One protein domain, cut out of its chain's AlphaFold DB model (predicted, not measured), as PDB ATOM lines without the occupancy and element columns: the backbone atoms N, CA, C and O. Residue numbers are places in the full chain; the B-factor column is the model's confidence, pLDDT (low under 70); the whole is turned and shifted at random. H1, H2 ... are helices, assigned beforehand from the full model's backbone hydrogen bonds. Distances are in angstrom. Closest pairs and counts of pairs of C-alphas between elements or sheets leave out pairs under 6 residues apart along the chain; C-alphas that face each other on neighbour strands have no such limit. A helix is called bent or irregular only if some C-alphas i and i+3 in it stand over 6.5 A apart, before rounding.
ATOM      1  N   THR A  14      61.579 -23.050   9.666       97.75
ATOM      2  CA  THR A  14      60.366 -23.777   9.275       97.75
ATOM      3  C   THR A  14      59.823 -23.270   7.939       97.75
ATOM      4  O   THR A  14      59.432 -24.090   7.109       97.75
ATOM      5  N   LEU A  15      59.853 -21.957   7.680       97.44
ATOM      6  CA  LEU A  15      59.455 -21.395   6.383       97.44
ATOM      7  C   LEU A  15      60.332 -21.922   5.241       97.44
ATOM      8  O   LEU A  15      59.803 -22.444   4.262       97.44
ATOM      9  N   ALA A  16      61.657 -21.909   5.408       97.62
ATOM     10  CA  ALA A  16      62.586 -22.435   4.408       97.62
ATOM     11  C   ALA A  16      62.357 -23.933   4.120       97.62
ATOM     12  O   ALA A  16      62.432 -24.384   2.971       97.62
ATOM     13  N   GLN A  17      62.031 -24.724   5.150       98.38
ATOM     14  CA  GLN A  17      61.675 -26.136   4.978       98.38
ATOM     15  C   GLN A  17      60.368 -26.317   4.198       98.38
ATOM     16  O   GLN A  17      60.285 -27.214   3.357       98.38
ATOM     17  N   ILE A  18      59.352 -25.489   4.459       97.81
ATOM     18  CA  ILE A  18      58.082 -25.516   3.723       97.81
ATOM     19  C   ILE A  18      58.320 -25.176   2.248       97.81
ATOM     20  O   ILE A  18      57.868 -25.915   1.375       97.81
ATOM     21  N   GLU A  19      59.069 -24.110   1.962       97.50
ATOM     22  CA  GLU A  19      59.387 -23.684   0.594       97.50
ATOM     23  C   GLU A  19      60.143 -24.762  -0.187       97.50
ATOM     24  O   GLU A  19      59.779 -25.079  -1.321       97.50
ATOM     25  N   THR A  20      61.133 -25.392   0.451       98.44
ATOM     26  CA  THR A  20      61.883 -26.509  -0.140       98.44
ATOM     27  C   THR A  20      60.947 -27.661  -0.507       98.44
ATOM     28  O   THR A  20      60.950 -28.122  -1.648       98.44
ATOM     29  N   LYS A  21      60.068 -28.079   0.413       98.19
ATOM     30  CA  LYS A  21      59.112 -29.175   0.171       98.19
ATOM     31  C   LYS A  21      58.107 -28.844  -0.928       98.19
ATOM     32  O   LYS A  21      57.772 -29.706  -1.736       98.19
ATOM     33  N   ILE A  22      57.630 -27.602  -0.994       97.50
ATOM     34  CA  ILE A  22      56.753 -27.153  -2.083       97.50
ATOM     35  C   ILE A  22      57.498 -27.223  -3.420       97.50
ATOM     36  O   ILE A  22      56.926 -27.677  -4.413       97.50
ATOM     37  N   SER A  23      58.768 -26.816  -3.461       97.62
ATOM     38  CA  SER A  23      59.593 -26.913  -4.668       97.62
ATOM     39  C   SER A  23      59.773 -28.364  -5.126       97.62
ATOM     40  O   SER A  23      59.576 -28.659  -6.305       97.62
ATOM     41  N   GLU A  24      60.058 -29.283  -4.203       98.12
ATOM     42  CA  GLU A  24      60.164 -30.722  -4.487       98.12
ATOM     43  C   GLU A  24      58.849 -31.285  -5.051       98.12
ATOM     44  O   GLU A  24      58.856 -31.977  -6.070       98.12
ATOM     45  N   ILE A  25      57.701 -30.928  -4.459       97.38
ATOM     46  CA  ILE A  25      56.376 -31.326  -4.965       97.38
ATOM     47  C   ILE A  25      56.162 -30.812  -6.395       97.38
ATOM     48  O   ILE A  25      55.700 -31.559  -7.258       97.38
ATOM     49  N   ARG A  26      56.512 -29.549  -6.676       95.88
ATOM     50  CA  ARG A  26      56.390 -28.971  -8.026       95.88
ATOM     51  C   ARG A  26      57.272 -29.700  -9.034       95.88
ATOM     52  O   ARG A  26      56.820 -29.960 -10.145       95.88
ATOM     53  N   GLN A  27      58.496 -30.053  -8.649       97.69
ATOM     54  CA  GLN A  27      59.412 -30.805  -9.503       97.69
ATOM     55  C   GLN A  27      58.858 -32.199  -9.823       97.69
ATOM     56  O   GLN A  27      58.826 -32.577 -10.993       97.69
ATOM     57  N   LEU A  28      58.355 -32.923  -8.817       97.88
ATOM     58  CA  LEU A  28      57.755 -34.250  -8.990       97.88
ATOM     59  C   LEU A  28      56.522 -34.226  -9.901       97.88
ATOM     60  O   LEU A  28      56.315 -35.154 -10.681       97.88
ATOM     61  N   LEU A  29      55.709 -33.172  -9.816       96.69
ATOM     62  CA  LEU A  29      54.505 -33.031 -10.632       96.69
ATOM     63  C   LEU A  29      54.787 -32.519 -12.050       96.69
ATOM     64  O   LEU A  29      53.980 -32.770 -12.940       96.69
ATOM     65  N   SER A  30      55.908 -31.831 -12.281       95.62
ATOM     66  CA  SER A  30      56.204 -31.151 -13.552       95.62
ATOM     67  C   SER A  30      56.018 -31.985 -14.832       95.62
ATOM     68  O   SER A  30      55.533 -31.404 -15.802       95.62
ATOM     69  N   PRO A  31      56.282 -33.310 -14.873       96.50
ATOM     70  CA  PRO A  31      56.060 -34.104 -16.086       96.50
ATOM     71  C   PRO A  31      54.580 -34.367 -16.406       96.50
ATOM     72  O   PRO A  31      54.265 -34.816 -17.503       96.50
ATOM     73  N   TYR A  32      53.677 -34.131 -15.450       95.94
ATOM     74  CA  TYR A  32      52.264 -34.524 -15.511       95.94
ATOM     75  C   TYR A  32      51.297 -33.336 -15.521       95.94
ATOM     76  O   TYR A  32      50.083 -33.529 -15.602       95.94
ATOM     77  N   LEU A  33      51.808 -32.112 -15.365       93.75
ATOM     78  CA  LEU A  33      50.987 -30.911 -15.293       93.75
ATOM     79  C   LEU A  33      50.945 -30.198 -16.638       93.75
ATOM     80  O   LEU A  33      51.967 -29.968 -17.278       93.75
ATOM     81  N   VAL A  34      49.745 -29.763 -17.003       94.06
ATOM     82  CA  VAL A  34      49.499 -28.887 -18.147       94.06
ATOM     83  C   VAL A  34      48.932 -27.563 -17.652       94.06
ATOM     84  O   VAL A  34      48.164 -27.525 -16.687       94.06
ATOM     85  N   ASN A  35      49.316 -26.469 -18.305       91.81
ATOM     86  CA  ASN A  35      48.764 -25.154 -18.012       91.81
ATOM     87  C   ASN A  35      47.742 -24.792 -19.087       91.81
ATOM     88  O   ASN A  35      48.089 -24.725 -20.262       91.81
ATOM     89  N   LEU A  36      46.496 -24.574 -18.672       92.69
ATOM     90  CA  LEU A  36      45.404 -24.185 -19.557       92.69
ATOM     91  C   LEU A  36      45.037 -22.726 -19.299       92.69
ATOM     92  O   LEU A  36      44.784 -22.330 -18.155       92.69
ATOM     93  N   THR A  37      44.931 -21.949 -20.368       93.56
ATOM     94  CA  THR A  37      44.370 -20.596 -20.352       93.56
ATOM     95  C   THR A  37      42.899 -20.613 -19.916       93.56
ATOM     96  O   THR A  37      42.212 -21.637 -20.052       93.56
ATOM     97  N   PRO A  38      42.361 -19.498 -19.387       93.00
ATOM     98  CA  PRO A  38      40.935 -19.391 -19.079       93.00
ATOM     99  C   PRO A  38      40.043 -19.789 -20.264       93.00
ATOM    100  O   PRO A  38      39.076 -20.533 -20.086       93.00
ATOM    101  N   GLU A  39      40.408 -19.374 -21.476       93.62
ATOM    102  CA  GLU A  39      39.698 -19.674 -22.713       93.62
ATOM    103  C   GLU A  39      39.697 -21.179 -23.014       93.62
ATOM    104  O   GLU A  39      38.635 -21.752 -23.261       93.62
ATOM    105  N   GLU A  40      40.848 -21.852 -22.936       92.94
ATOM    106  CA  GLU A  40      40.942 -23.308 -23.129       92.94
ATOM    107  C   GLU A  40      40.094 -24.065 -22.104       92.94
ATOM    108  O   GLU A  40      39.327 -24.962 -22.462       92.94
ATOM    109  N   ARG A  41      40.133 -23.653 -20.831       91.25
ATOM    110  CA  ARG A  41      39.347 -24.287 -19.760       91.25
ATOM    111  C   ARG A  41      37.841 -24.190 -19.975       91.25
ATOM    112  O   ARG A  41      37.114 -25.066 -19.508       91.25
ATOM    113  N   THR A  42      37.358 -23.122 -20.610       90.62
ATOM    114  CA  THR A  42      35.921 -22.957 -20.902       90.62
ATOM    115  C   THR A  42      35.447 -23.820 -22.064       90.62
ATOM    116  O   THR A  42      34.287 -24.223 -22.076       90.62
ATOM    117  N   LYS A  43      36.336 -24.136 -23.012       93.56
ATOM    118  CA  LYS A  43      36.022 -24.940 -24.200       93.56
ATOM    119  C   LYS A  43      36.025 -26.445 -23.928       93.56
ATOM    120  O   LYS A  43      35.386 -27.191 -24.664       93.56
ATOM    121  N   LEU A  44      36.732 -26.898 -22.891       90.81
ATOM    122  CA  LEU A  44      36.831 -28.319 -22.561       90.81
ATOM    123  C   LEU A  44      35.589 -28.819 -21.800       90.81
ATOM    124  O   LEU A  44      35.246 -28.257 -20.752       90.81
ATOM    125  N   PRO A  45      34.935 -29.905 -22.259       89.38
ATOM    126  CA  PRO A  45      33.890 -30.556 -21.483       89.38
ATOM    127  C   PRO A  45      34.495 -31.127 -20.200       89.38
ATOM    128  O   PRO A  45      35.486 -31.857 -20.213       89.38
ATOM    129  N   LYS A  46      33.902 -30.770 -19.061       89.12
ATOM    130  CA  LYS A  46      34.416 -31.157 -17.747       89.12
ATOM    131  C   LYS A  46      33.833 -32.498 -17.340       89.12
ATOM    132  O   LYS A  46      32.616 -32.681 -17.350       89.12
ATOM    133  N   MET A  47      34.702 -33.409 -16.915       89.12
ATOM    134  CA  MET A  47      34.265 -34.657 -16.310       89.12
ATOM    135  C   MET A  47      33.674 -34.357 -14.925       89.12
ATOM    136  O   MET A  47      34.391 -33.993 -13.997       89.12
ATOM    137  N   SER A  48      32.349 -34.453 -14.813       87.81
ATOM    138  CA  SER A  48      31.624 -34.431 -13.534       87.81
ATOM    139  C   SER A  48      31.556 -35.833 -12.928       87.81
ATOM    140  O   SER A  48      31.850 -36.801 -13.625       87.81
ATOM    141  N   ASP A  49      31.068 -35.979 -11.696       84.00
ATOM    142  CA  ASP A  49      30.896 -37.292 -11.047       84.00
ATOM    143  C   ASP A  49      30.128 -38.299 -11.922       84.00
ATOM    144  O   ASP A  49      30.524 -39.458 -12.057       84.00
ATOM    145  N   LYS A  50      29.066 -37.841 -12.604       86.81
ATOM    146  CA  LYS A  50      28.295 -38.676 -13.541       86.81
ATOM    147  C   LYS A  50      29.151 -39.147 -14.718       86.81
ATOM    148  O   LYS A  50      29.063 -40.301 -15.135       86.81
ATOM    149  N   SER A  51      29.982 -38.254 -15.246       90.50
ATOM    150  CA  SER A  51      30.882 -38.538 -16.362       90.50
ATOM    151  C   SER A  51      32.025 -39.469 -15.944       90.50
ATOM    152  O   SER A  51      32.377 -40.344 -16.727       90.50
ATOM    153  N   VAL A  52      32.548 -39.360 -14.714       92.19
ATOM    154  CA  VAL A  52      33.558 -40.291 -14.166       92.19
ATOM    155  C   VAL A  52      33.022 -41.720 -14.179       92.19
ATOM    156  O   VAL A  52      33.675 -42.624 -14.695       92.19
ATOM    157  N   SER A  53      31.810 -41.932 -13.648       93.19
ATOM    158  CA  SER A  53      31.193 -43.265 -13.619       93.19
ATOM    159  C   SER A  53      30.949 -43.825 -15.021       93.19
ATOM    160  O   SER A  53      31.128 -45.021 -15.242       93.19
ATOM    161  N   PHE A  54      30.558 -42.973 -15.975       96.00
ATOM    162  CA  PHE A  54      30.406 -43.370 -17.373       96.00
ATOM    163  C   PHE A  54      31.741 -43.826 -17.977       96.00
ATOM    164  O   PHE A  54      31.823 -44.946 -18.474       96.00
ATOM    165  N   VAL A  55      32.793 -43.006 -17.880       95.38
ATOM    166  CA  VAL A  55      34.116 -43.329 -18.439       95.38
ATOM    167  C   VAL A  55      34.686 -44.596 -17.801       95.38
ATOM    168  O   VAL A  55      35.168 -45.465 -18.520       95.38
ATOM    169  N   SER A  56      34.548 -44.764 -16.480       94.38
ATOM    170  CA  SER A  56      34.973 -45.987 -15.784       94.38
ATOM    171  C   SER A  56      34.317 -47.245 -16.358       94.38
ATOM    172  O   SER A  56      35.001 -48.230 -16.612       94.38
ATOM    173  N   LYS A  57      33.003 -47.212 -16.621       95.75
ATOM    174  CA  LYS A  57      32.295 -48.343 -17.241       95.75
ATOM    175  C   LYS A  57      32.742 -48.583 -18.678       95.75
ATOM    176  O   LYS A  57      32.899 -49.729 -19.084       95.75
ATOM    177  N   VAL A  58      32.976 -47.522 -19.452       95.69
ATOM    178  CA  VAL A  58      33.520 -47.657 -20.811       95.69
ATOM    179  C   VAL A  58      34.876 -48.373 -20.774       95.69
ATOM    180  O   VAL A  58      35.073 -49.294 -21.560       95.69
ATOM    181  N   MET A  59      35.756 -48.056 -19.815       94.81
ATOM    182  CA  MET A  59      37.039 -48.762 -19.641       94.81
ATOM    183  C   MET A  59      36.890 -50.265 -19.374       94.81
ATOM    184  O   MET A  59      37.758 -51.051 -19.750       94.81
ATOM    185  N   GLU A  60      35.813 -50.686 -18.714       94.81
ATOM    186  CA  GLU A  60      35.511 -52.103 -18.496       94.81
ATOM    187  C   GLU A  60      35.000 -52.762 -19.787       94.81
ATOM    188  O   GLU A  60      35.433 -53.861 -20.155       94.81
ATOM    189  N   TYR A  61      34.129 -52.071 -20.528       96.25
ATOM    190  CA  TYR A  61      33.571 -52.582 -21.780       96.25
ATOM    191  C   TYR A  61      34.613 -52.719 -22.892       96.25
ATOM    192  O   TYR A  61      34.623 -53.749 -23.560       96.25
ATOM    193  N   ILE A  62      35.543 -51.772 -23.051       94.19
ATOM    194  CA  ILE A  62      36.611 -51.863 -24.069       94.19
ATOM    195  C   ILE A  62      37.628 -52.982 -23.783       94.19
ATOM    196  O   ILE A  62      38.439 -53.335 -24.640       94.19
ATOM    197  N   LYS A  63      37.647 -53.531 -22.564       91.00
ATOM    198  CA  LYS A  63      38.473 -54.698 -22.215       91.00
ATOM    199  C   LYS A  63      37.755 -56.005 -22.511       91.00
ATOM    200  O   LYS A  63      38.390 -56.959 -22.940       91.00
ATOM    201  N   THR A  64      36.448 -56.035 -22.282       95.69
ATOM    202  CA  THR A  64      35.614 -57.233 -22.443       95.69
ATOM    203  C   THR A  64      35.060 -57.397 -23.860       95.69
ATOM    204  O   THR A  64      34.769 -58.518 -24.258       95.69
ATOM    205  N   ASN A  65      34.943 -56.310 -24.630       95.38
ATOM    206  CA  ASN A  65      34.353 -56.282 -25.974       95.38
ATOM    207  C   ASN A  65      35.289 -55.558 -26.967       95.38
ATOM    208  O   ASN A  65      34.945 -54.479 -27.458       95.38
ATOM    209  N   PRO A  66      36.491 -56.099 -27.248       92.44
ATOM    210  CA  PRO A  66      37.476 -55.432 -28.104       92.44
ATOM    211  C   PRO A  66      36.979 -55.193 -29.539       92.44
ATOM    212  O   PRO A  66      37.354 -54.195 -30.145       92.44
ATOM    213  N   ASP A  67      36.079 -56.036 -30.050       95.31
ATOM    214  CA  ASP A  67      35.517 -55.920 -31.406       95.31
ATOM    215  C   ASP A  67      34.634 -54.673 -31.603       95.31
ATOM    216  O   ASP A  67      34.357 -54.274 -32.732       95.31
ATOM    217  N   LEU A  68      34.180 -54.048 -30.510       95.38
ATOM    218  CA  LEU A  68      33.373 -52.826 -30.536       95.38
ATOM    219  C   LEU A  68      34.217 -51.548 -30.427       95.38
ATOM    220  O   LEU A  68      33.653 -50.452 -30.408       95.38
ATOM    221  N   ILE A  69      35.547 -51.662 -30.338       95.19
ATOM    222  CA  ILE A  69      36.444 -50.503 -30.314       95.19
ATOM    223  C   ILE A  69      36.488 -49.893 -31.724       95.19
ATOM    224  O   ILE A  69      36.897 -50.571 -32.670       95.19
ATOM    225  N   PRO A  70      36.096 -48.617 -31.903       95.00
ATOM    226  CA  PRO A  70      36.172 -47.968 -33.205       95.00
ATOM    227  C   PRO A  70      37.622 -47.889 -33.714       95.00
ATOM    228  O   PRO A  70      38.507 -47.563 -32.924       95.00
ATOM    229  N   PRO A  71      37.885 -48.048 -35.026       93.56
ATOM    230  CA  PRO A  71      39.248 -48.001 -35.575       93.56
ATOM    231  C   PRO A  71      39.997 -46.681 -35.336       93.56
ATOM    232  O   PRO A  71      41.219 -46.640 -35.382       93.56
ATOM    233  N   MET A  72      39.259 -45.592 -35.114       93.88
ATOM    234  CA  MET A  72      39.796 -44.251 -34.860       93.88
ATOM    235  C   MET A  72      40.034 -43.945 -33.373       93.88
ATOM    236  O   MET A  72      40.477 -42.847 -33.046       93.88
ATOM    237  N   MET A  73      39.688 -44.864 -32.466       94.31
ATOM    238  CA  MET A  73      39.892 -44.686 -31.030       94.31
ATOM    239  C   MET A  73      41.296 -45.145 -30.633       94.31
ATOM    240  O   MET A  73      41.651 -46.305 -30.833       94.31
ATOM    241  N   ASP A  74      42.050 -44.264 -29.979       95.62
ATOM    242  CA  ASP A  74      43.277 -44.647 -29.284       95.62
ATOM    243  C   ASP A  74      42.939 -45.133 -27.867       95.62
ATOM    244  O   ASP A  74      42.734 -44.350 -26.934       95.62
ATOM    245  N   LYS A  75      42.814 -46.454 -27.720       92.69
ATOM    246  CA  LYS A  75      42.508 -47.086 -26.432       92.69
ATOM    247  C   LYS A  75      43.629 -46.879 -25.412       92.69
ATOM    248  O   LYS A  75      43.338 -46.713 -24.228       92.69
ATOM    249  N   GLU A  76      44.885 -46.924 -25.842       93.69
ATOM    250  CA  GLU A  76      46.026 -46.857 -24.929       93.69
ATOM    251  C   GLU A  76      46.156 -45.462 -24.319       93.69
ATOM    252  O   GLU A  76      46.352 -45.336 -23.109       93.69
ATOM    253  N   GLU A  77      45.983 -44.414 -25.128       95.69
ATOM    254  CA  GLU A  77      45.961 -43.033 -24.641       95.69
ATOM    255  C   GLU A  77      44.745 -42.762 -23.750       95.69
ATOM    256  O   GLU A  77      44.896 -42.212 -22.658       95.69
ATOM    257  N   MET A  78      43.557 -43.258 -24.116       95.00
ATOM    258  CA  MET A  78      42.373 -43.164 -23.255       95.00
ATOM    259  C   MET A  78      42.618 -43.794 -21.865       95.00
ATOM    260  O   MET A  78      42.268 -43.200 -20.837       95.00
ATOM    261  N   GLU A  79      43.242 -44.975 -21.802       94.75
ATOM    262  CA  GLU A  79      43.589 -45.638 -20.537       94.75
ATOM    263  C   GLU A  79      44.623 -44.847 -19.717       94.75
ATOM    264  O   GLU A  79      44.466 -44.721 -18.493       94.75
ATOM    265  N   LYS A  80      45.653 -44.287 -20.367       96.62
ATOM    266  CA  LYS A  80      46.662 -43.427 -19.723       96.62
ATOM    267  C   LYS A  80      46.024 -42.175 -19.122       96.62
ATOM    268  O   LYS A  80      46.237 -41.906 -17.937       96.62
ATOM    269  N   ASP A  81      45.198 -41.469 -19.889       96.12
ATOM    270  CA  ASP A  81      44.542 -40.226 -19.472       96.12
ATOM    271  C   ASP A  81      43.646 -40.431 -18.251       96.12
ATOM    272  O   ASP A  81      43.730 -39.699 -17.259       96.12
ATOM    273  N   PHE A  82      42.804 -41.465 -18.281       95.44
ATOM    274  CA  PHE A  82      41.912 -41.755 -17.163       95.44
ATOM    275  C   PHE A  82      42.686 -42.164 -15.911       95.44
ATOM    276  O   PHE A  82      42.377 -41.700 -14.812       95.44
ATOM    277  N   LYS A  83      43.730 -42.990 -16.055       95.44
ATOM    278  CA  LYS A  83      44.576 -43.391 -14.926       95.44
ATOM    279  C   LYS A  83      45.305 -42.193 -14.319       95.44
ATOM    280  O   LYS A  83      45.375 -42.089 -13.089       95.44
ATOM    281  N   LEU A  84      45.824 -41.290 -15.151       96.50
ATOM    282  CA  LEU A  84      46.481 -40.069 -14.695       96.50
ATOM    283  C   LEU A  84      45.495 -39.166 -13.951       96.50
ATOM    284  O   LEU A  84      45.795 -38.732 -12.838       96.50
ATOM    285  N   ASN A  85      44.299 -38.953 -14.510       95.19
ATOM    286  CA  ASN A  85      43.242 -38.187 -13.856       95.19
ATOM    287  C   ASN A  85      42.947 -38.745 -12.458       95.19
ATOM    288  O   ASN A  85      43.078 -38.022 -11.472       95.19
ATOM    289  N   GLN A  86      42.656 -40.047 -12.363       94.69
ATOM    290  CA  GLN A  86      42.333 -40.711 -11.099       94.69
ATOM    291  C   GLN A  86      43.481 -40.633 -10.082       94.69
ATOM    292  O   GLN A  86      43.231 -40.453  -8.891       94.69
ATOM    293  N   SER A  87      44.734 -40.720 -10.537       95.88
ATOM    294  CA  SER A  87      45.917 -40.617  -9.669       95.88
ATOM    295  C   SER A  87      46.144 -39.195  -9.140       95.88
ATOM    296  O   SER A  87      46.586 -39.027  -8.004       95.88
ATOM    297  N   LEU A  88      45.818 -38.164  -9.928       96.38
ATOM    298  CA  LEU A  88      45.975 -36.761  -9.529       96.38
ATOM    299  C   LEU A  88      44.831 -36.242  -8.644       96.38
ATOM    300  O   LEU A  88      45.065 -35.324  -7.859       96.38
ATOM    301  N   GLN A  89      43.625 -36.822  -8.705       94.38
ATOM    302  CA  GLN A  89      42.486 -36.424  -7.855       94.38
ATOM    303  C   GLN A  89      42.815 -36.340  -6.346       94.38
ATOM    304  O   GLN A  89      42.558 -35.294  -5.740       94.38
ATOM    305  N   PRO A  90      43.384 -37.380  -5.697       95.62
ATOM    306  CA  PRO A  90      43.703 -37.310  -4.270       95.62
ATOM    307  C   PRO A  90      44.768 -36.251  -3.961       95.62
ATOM    308  O   PRO A  90      44.636 -35.528  -2.972       95.62
ATOM    309  N   VAL A  91      45.780 -36.104  -4.824       96.31
ATOM    310  CA  VAL A  91      46.827 -35.078  -4.683       96.31
ATOM    311  C   VAL A  91      46.211 -33.681  -4.755       96.31
ATOM    312  O   VAL A  91      46.453 -32.849  -3.882       96.31
ATOM    313  N   PHE A  92      45.349 -33.440  -5.746       95.75
ATOM    314  CA  PHE A  92      44.638 -32.177  -5.912       95.75
ATOM    315  C   PHE A  92      43.795 -31.829  -4.682       95.75
ATOM    316  O   PHE A  92      43.852 -30.698  -4.202       95.75
ATOM    317  N   LYS A  93      43.055 -32.798  -4.127       96.62
ATOM    318  CA  LYS A  93      42.234 -32.584  -2.928       96.62
ATOM    319  C   LYS A  93      43.075 -32.156  -1.720       96.62
ATOM    320  O   LYS A  93      42.682 -31.229  -1.017       96.62
ATOM    321  N   ILE A  94      44.223 -32.798  -1.498       97.12
ATOM    322  CA  ILE A  94      45.135 -32.468  -0.389       97.12
ATOM    323  C   ILE A  94      45.706 -31.057  -0.563       97.12
ATOM    324  O   ILE A  94      45.658 -30.256   0.371       97.12
ATOM    325  N   LEU A  95      46.203 -30.732  -1.760       96.81
ATOM    326  CA  LEU A  95      46.765 -29.411  -2.054       96.81
ATOM    327  C   LEU A  95      45.715 -28.304  -1.922       96.81
ATOM    328  O   LEU A  95      46.002 -27.249  -1.358       96.81
ATOM    329  N   LYS A  96      44.493 -28.559  -2.396       97.25
ATOM    330  CA  LYS A  96      43.371 -27.629  -2.273       97.25
ATOM    331  C   LYS A  96      43.035 -27.358  -0.805       97.25
ATOM    332  O   LYS A  96      43.010 -26.197  -0.415       97.25
ATOM    333  N   GLN A  97      42.861 -28.405   0.004       97.75
ATOM    334  CA  GLN A  97      42.564 -28.251   1.430       97.75
ATOM    335  C   GLN A  97      43.672 -27.487   2.165       97.75
ATOM    336  O   GLN A  97      43.388 -26.614   2.980       97.75
ATOM    337  N   LEU A  98      44.943 -27.791   1.876       97.69
ATOM    338  CA  LEU A  98      46.072 -27.081   2.475       97.69
ATOM    339  C   LEU A  98      46.054 -25.592   2.102       97.69
ATOM    340  O   LEU A  98      46.218 -24.741   2.972       97.69
ATOM    341  N   SER A  99      45.818 -25.280   0.825       97.62
ATOM    342  CA  SER A  99      45.703 -23.902   0.345       97.62
ATOM    343  C   SER A  99      44.541 -23.154   1.003       97.62
ATOM    344  O   SER A  99      44.694 -21.980   1.336       97.62
ATOM    345  N   GLU A 100      43.395 -23.811   1.188       98.19
ATOM    346  CA  GLU A 100      42.225 -23.241   1.865       98.19
ATOM    347  C   GLU A 100      42.548 -22.931   3.333       98.19
ATOM    348  O   GLU A 100      42.405 -21.784   3.746       98.19
ATOM    349  N   ASN A 101      43.124 -23.880   4.079       97.06
ATOM    350  CA  ASN A 101      43.511 -23.680   5.483       97.06
ATOM    351  C   ASN A 101      44.518 -22.526   5.666       97.06
ATOM    352  O   ASN A 101      44.417 -21.730   6.606       97.06
ATOM    353  N   VAL A 102      45.507 -22.420   4.769       97.12
ATOM    354  CA  VAL A 102      46.467 -21.304   4.772       97.12
ATOM    355  C   VAL A 102      45.744 -19.989   4.483       97.12
ATOM    356  O   VAL A 102      45.957 -19.008   5.195       97.12
ATOM    357  N   SER A 103      44.856 -19.962   3.486       98.00
ATOM    358  CA  SER A 103      44.096 -18.759   3.143       98.00
ATOM    359  C   SER A 103      43.173 -18.297   4.275       98.00
ATOM    360  O   SER A 103      43.073 -17.095   4.520       98.00
ATOM    361  N   GLU A 104      42.515 -19.221   4.972       97.44
ATOM    362  CA  GLU A 104      41.682 -18.932   6.144       97.44
ATOM    363  C   GLU A 104      42.515 -18.341   7.288       97.44
ATOM    364  O   GLU A 104      42.133 -17.338   7.893       97.44
ATOM    365  N   THR A 105      43.705 -18.898   7.532       96.06
ATOM    366  CA  THR A 105      44.641 -18.391   8.547       96.06
ATOM    367  C   THR A 105      45.133 -16.981   8.206       96.06
ATOM    368  O   THR A 105      45.186 -16.114   9.083       96.06
ATOM    369  N   LEU A 106      45.449 -16.709   6.936       96.75
ATOM    370  CA  LEU A 106      45.834 -15.372   6.466       96.75
ATOM    371  C   LEU A 106      44.692 -14.361   6.630       96.75
ATOM    372  O   LEU A 106      44.920 -13.233   7.067       96.75
ATOM    373  N   MET A 107      43.457 -14.764   6.320       96.38
ATOM    374  CA  MET A 107      42.279 -13.917   6.509       96.38
ATOM    375  C   MET A 107      42.072 -13.564   7.986       96.38
ATOM    376  O   MET A 107      41.846 -12.397   8.313       96.38
ATOM    377  N   LEU A 108      42.171 -14.554   8.875       95.62
ATOM    378  CA  LEU A 108      41.981 -14.364  10.310       95.62
ATOM    379  C   LEU A 108      43.072 -13.474  10.919       95.62
ATOM    380  O   LEU A 108      42.764 -12.446  11.519       95.62
ATOM    381  N   THR A 109      44.341 -13.814  10.701       95.56
ATOM    382  CA  THR A 109      45.475 -13.042  11.240       95.56
ATOM    383  C   THR A 109      45.523 -11.623  10.668       95.56
ATOM    384  O   THR A 109      45.788 -10.665  11.395       95.56
ATOM    385  N   GLY A 110      45.180 -11.454   9.387       94.94
ATOM    386  CA  GLY A 110      45.028 -10.145   8.756       94.94
ATOM    387  C   GLY A 110      43.900  -9.317   9.377       94.94
ATOM    388  O   GLY A 110      44.089  -8.131   9.651       94.94
ATOM    389  N   HIS A 111      42.742  -9.929   9.654       94.88
ATOM    390  CA  HIS A 111      41.637  -9.274  10.358       94.88
ATOM    391  C   HIS A 111      42.049  -8.809  11.763       94.88
ATOM    392  O   HIS A 111      41.780  -7.666  12.138       94.88
ATOM    393  N   GLU A 112      42.725  -9.670  12.523       94.38
ATOM    394  CA  GLU A 112      43.163  -9.386  13.892       94.38
ATOM    395  C   GLU A 112      44.196  -8.257  13.939       94.38
ATOM    396  O   GLU A 112      44.013  -7.280  14.671       94.38
ATOM    397  N   ALA A 113      45.228  -8.329  13.094       94.69
ATOM    398  CA  ALA A 113      46.227  -7.273  12.962       94.69
ATOM    399  C   ALA A 113      45.582  -5.945  12.539       94.69
ATOM    400  O   ALA A 113      45.888  -4.881  13.087       94.69
ATOM    401  N   TYR A 114      44.631  -6.001  11.604       95.44
ATOM    402  CA  TYR A 114      43.932  -4.819  11.129       95.44
ATOM    403  C   TYR A 114      43.069  -4.161  12.217       95.44
ATOM    404  O   TYR A 114      43.074  -2.934  12.350       95.44
ATOM    405  N   ALA A 115      42.375  -4.951  13.038       94.69
ATOM    406  CA  ALA A 115      41.602  -4.436  14.165       94.69
ATOM    407  C   ALA A 115      42.490  -3.689  15.180       94.69
ATOM    408  O   ALA A 115      42.119  -2.605  15.638       94.69
ATOM    409  N   GLN A 116      43.683  -4.215  15.483       94.56
ATOM    410  CA  GLN A 116      44.648  -3.542  16.364       94.56
ATOM    411  C   GLN A 116      45.203  -2.256  15.737       94.56
ATOM    412  O   GLN A 116      45.294  -1.227  16.409       94.56
ATOM    413  N   ALA A 117      45.499  -2.267  14.435       95.50
ATOM    414  CA  ALA A 117      45.940  -1.072  13.717       95.50
ATOM    415  C   ALA A 117      44.878   0.045  13.739       95.50
ATOM    416  O   ALA A 117      45.211   1.219  13.912       95.50
ATOM    417  N   LEU A 118      43.590  -0.303  13.620       95.38
ATOM    418  CA  LEU A 118      42.489   0.657  13.749       95.38
ATOM    419  C   LEU A 118      42.384   1.246  15.158       95.38
ATOM    420  O   LEU A 118      42.144   2.448  15.289       95.38
ATOM    421  N   LEU A 119      42.577   0.429  16.198       95.69
ATOM    422  CA  LEU A 119      42.611   0.907  17.580       95.69
ATOM    423  C   LEU A 119      43.751   1.910  17.785       95.69
ATOM    424  O   LEU A 119      43.514   3.008  18.289       95.69
ATOM    425  N   TYR A 120      44.962   1.569  17.337       95.88
ATOM    426  CA  TYR A 120      46.110   2.472  17.391       95.88
ATOM    427  C   TYR A 120      45.823   3.790  16.659       95.88
ATOM    428  O   TYR A 120      45.999   4.868  17.227       95.88
ATOM    429  N   TYR A 121      45.286   3.720  15.437       95.81
ATOM    430  CA  TYR A 121      44.926   4.910  14.669       95.81
ATOM    431  C   TYR A 121      43.876   5.784  15.377       95.81
ATOM    432  O   TYR A 121      43.969   7.012  15.348       95.81
ATOM    433  N   ALA A 122      42.892   5.184  16.056       94.88
ATOM    434  CA  ALA A 122      41.902   5.928  16.833       94.88
ATOM    435  C   ALA A 122      42.547   6.692  18.005       94.88
ATOM    436  O   ALA A 122      42.224   7.864  18.222       94.88
ATOM    437  N   THR A 123      43.497   6.066  18.703       95.56
ATOM    438  CA  THR A 123      44.287   6.698  19.771       95.56
ATOM    439  C   THR A 123      45.143   7.841  19.232       95.56
ATOM    440  O   THR A 123      45.121   8.937  19.789       95.56
ATOM    441  N   VAL A 124      45.822   7.637  18.099       96.00
ATOM    442  CA  VAL A 124      46.599   8.686  17.417       96.00
ATOM    443  C   VAL A 124      45.705   9.872  17.042       96.00
ATOM    444  O   VAL A 124      46.053  11.018  17.319       96.00
ATOM    445  N   LYS A 125      44.504   9.629  16.499       94.50
ATOM    446  CA  LYS A 125      43.529  10.697  16.215       94.50
ATOM    447  C   LYS A 125      43.114  11.468  17.464       94.50
ATOM    448  O   LYS A 125      42.874  12.671  17.374       94.50
ATOM    449  N   MET A 126      42.977  10.797  18.605       94.56
ATOM    450  CA  MET A 126      42.648  11.455  19.868       94.56
ATOM    451  C   MET A 126      43.814  12.322  20.356       94.56
ATOM    452  O   MET A 126      43.610  13.500  20.633       94.56
ATOM    453  N   ALA A 127      45.035  11.784  20.358       93.50
ATOM    454  CA  ALA A 127      46.243  12.501  20.769       93.50
ATOM    455  C   ALA A 127      46.559  13.714  19.870       93.50
ATOM    456  O   ALA A 127      46.964  14.773  20.354       93.50
ATOM    457  N   ALA A 128      46.317  13.596  18.561       94.44
ATOM    458  CA  ALA A 128      46.462  14.699  17.613       94.44
ATOM    459  C   ALA A 128      45.506  15.862  17.940       94.44
ATOM    460  O   ALA A 128      45.894  17.030  17.871       94.44
ATOM    461  N   LYS A 129      44.265  15.549  18.353       92.88
ATOM    462  CA  LYS A 129      43.269  16.547  18.783       92.88
ATOM    463  C   LYS A 129      43.646  17.230  20.093       92.88
ATOM    464  O   LYS A 129      43.365  18.412  20.245       92.88
ATOM    465  N   THR A 130      44.280  16.512  21.018       93.06
ATOM    466  CA  THR A 130      44.747  17.074  22.296       93.06
ATOM    467  C   THR A 130      46.086  17.808  22.175       93.06
ATOM    468  O   THR A 130      46.620  18.261  23.181       93.06
ATOM    469  N   GLY A 131      46.624  17.957  20.959       90.50
ATOM    470  CA  GLY A 131      47.748  18.848  20.672       90.50
ATOM    471  C   GLY A 131      49.121  18.187  20.572       90.50
ATOM    472  O   GLY A 131      50.094  18.917  20.419       90.50
ATOM    473  N   SER A 132      49.229  16.853  20.599       92.38
ATOM    474  CA  SER A 132      50.517  16.169  20.386       92.38
ATOM    475  C   SER A 132      51.024  16.398  18.947       92.38
ATOM    476  O   SER A 132      50.321  16.014  18.005       92.38
ATOM    477  N   PRO A 133      52.214  17.005  18.746       86.94
ATOM    478  CA  PRO A 133      52.772  17.237  17.411       86.94
ATOM    479  C   PRO A 133      53.037  15.936  16.643       86.94
ATOM    480  O   PRO A 133      52.599  15.809  15.502       86.94
ATOM    481  N   ASP A 134      53.645  14.938  17.290       91.62
ATOM    482  CA  ASP A 134      53.958  13.644  16.667       91.62
ATOM    483  C   ASP A 134      52.692  12.907  16.216       91.62
ATOM    484  O   ASP A 134      52.630  12.346  15.121       91.62
ATOM    485  N   ALA A 135      51.630  12.965  17.026       92.94
ATOM    486  CA  ALA A 135      50.360  12.340  16.687       92.94
ATOM    487  C   ALA A 135      49.691  12.983  15.463       92.94
ATOM    488  O   ALA A 135      49.014  12.275  14.720       92.94
ATOM    489  N   LYS A 136      49.871  14.291  15.219       93.19
ATOM    490  CA  LYS A 136      49.344  14.955  14.011       93.19
ATOM    491  C   LYS A 136      50.012  14.415  12.753       93.19
ATOM    492  O   LYS A 136      49.309  13.986  11.844       93.19
ATOM    493  N   THR A 137      51.342  14.333  12.750       94.50
ATOM    494  CA  THR A 137      52.115  13.778  11.628       94.50
ATOM    495  C   THR A 137      51.687  12.342  11.314       94.50
ATOM    496  O   THR A 137      51.380  12.017  10.168       94.50
ATOM    497  N   ILE A 138      51.577  11.485  12.339       95.06
ATOM    498  CA  ILE A 138      51.140  10.088  12.164       95.06
ATOM    499  C   ILE A 138      49.673  10.024  11.693       95.06
ATOM    500  O   ILE A 138      49.322   9.208  10.838       95.06
ATOM    501  N   GLN A 139      48.795  10.882  12.223       94.06
ATOM    502  CA  GLN A 139      47.380  10.928  11.847       94.06
ATOM    503  C   GLN A 139      47.168  11.331  10.386       94.06
ATOM    504  O   GLN A 139      46.260  10.795   9.740       94.06
ATOM    505  N   GLU A 140      47.941  12.298   9.896       93.19
ATOM    506  CA  GLU A 140      47.907  12.763   8.510       93.19
ATOM    507  C   GLU A 140      48.373  11.666   7.558       93.19
ATOM    508  O   GLU A 140      47.690  11.384   6.572       93.19
ATOM    509  N   ASP A 141      49.476  10.990   7.888       94.44
ATOM    510  CA  ASP A 141      50.013   9.924   7.051       94.44
ATOM    511  C   ASP A 141      49.067   8.718   6.963       94.44
ATOM    512  O   ASP A 141      48.592   8.370   5.878       94.44
ATOM    513  N   LEU A 142      48.672   8.151   8.109       94.50
ATOM    514  CA  LEU A 142      47.729   7.026   8.153       94.50
ATOM    515  C   LEU A 142      46.332   7.416   7.638       94.50
ATOM    516  O   LEU A 142      45.585   6.576   7.130       94.50
ATOM    517  N   GLY A 143      45.971   8.698   7.738       90.56
ATOM    518  CA  GLY A 143      44.709   9.254   7.258       90.56
ATOM    519  C   GLY A 143      44.524   9.175   5.745       90.56
ATOM    520  O   GLY A 143      43.383   9.064   5.294       90.56
ATOM    521  N   LYS A 144      45.616   9.137   4.966       92.12
ATOM    522  CA  LYS A 144      45.575   8.985   3.498       92.12
ATOM    523  C   LYS A 144      44.784   7.747   3.069       92.12
ATOM    524  O   LYS A 144      44.057   7.795   2.084       92.12
ATOM    525  N   ARG A 145      44.841   6.667   3.857       87.94
ATOM    526  CA  ARG A 145      44.083   5.428   3.619       87.94
ATOM    527  C   ARG A 145      42.565   5.616   3.644       87.94
ATOM    528  O   ARG A 145      41.840   4.867   2.999       87.94
TER     529      ARG A 145
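AT A GLANCE: This is residues 14 to 145 of the 159 residues of an uncharacterized protein of Bergeyella cardium (UniProt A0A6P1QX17). One very long helix, H4, makes the length of the model; it is bent near one end into a short arm H4a and a long arm H4b. At the far end of H4b, H5 folds back as a hairpin, while H3 lies close to H4a at the other end, and residues 14 to 28 of H1 stick out free. The printed part has 132 residues and is all helix, with five named helices in the order H1 to H5 and no named strand. It is extended, with a radius of gyration of the C-alphas of 27.5 A and spans of 92 by 33 by 22 A.

IN THESE COORDINATES: H1, residues 14 to 32, begins at C-alpha 14 (60.366, -23.777, 9.275) and is 28.2 A long; it is irregular, with C-alphas 28 and 31 7.3 A apart. H2 is residues 38 to 43, 9.0 A, and H3 residues 49 to 64, 23.4 A. H4, residues 75 to 129, was assigned as one helix by its hydrogen bonds but is bent, with C-alphas 87 and 90 6.7 A apart. Its arms are H4a, residues 75 to 87, 18.3 A, and H4b, residues 90 to 129, 58.6 A. H5, residues 133 to 145, 20.1 A, ends at C-alpha 145 (44.083, 5.428, 3.619).

HOW THE PARTS SIT: H4a and H4b stand at a steep tilt of 41 degrees. H4b, with residues 121 to 129 alone, touches H5 in a helical hairpin, opposite ways at a steep tilt of 40 degrees; their closest C-alphas, of Ala 128 and Lys 136, are 4.6 A apart. H3 and H4a are close but not clearly touching, their closest C-alphas, of Met 59 and Glu 79, 7.3 A apart. H1 and H4a are only just apart, at 8.1 A, and H2 touches no helix. Each O i to N i+4 pair is within hydrogen-bond range in H2, H4a and H4b; the counts are 13 of 15 in H1, 11 of 12 in H3 and 8 of 9 in H5.

THE WHOLE: The two C-alphas farthest apart, of Asp 67 and Gly 131, are 91.9 A apart. The printed part has no cut, no link is long, and no printed residue is under 70 in pLDDT.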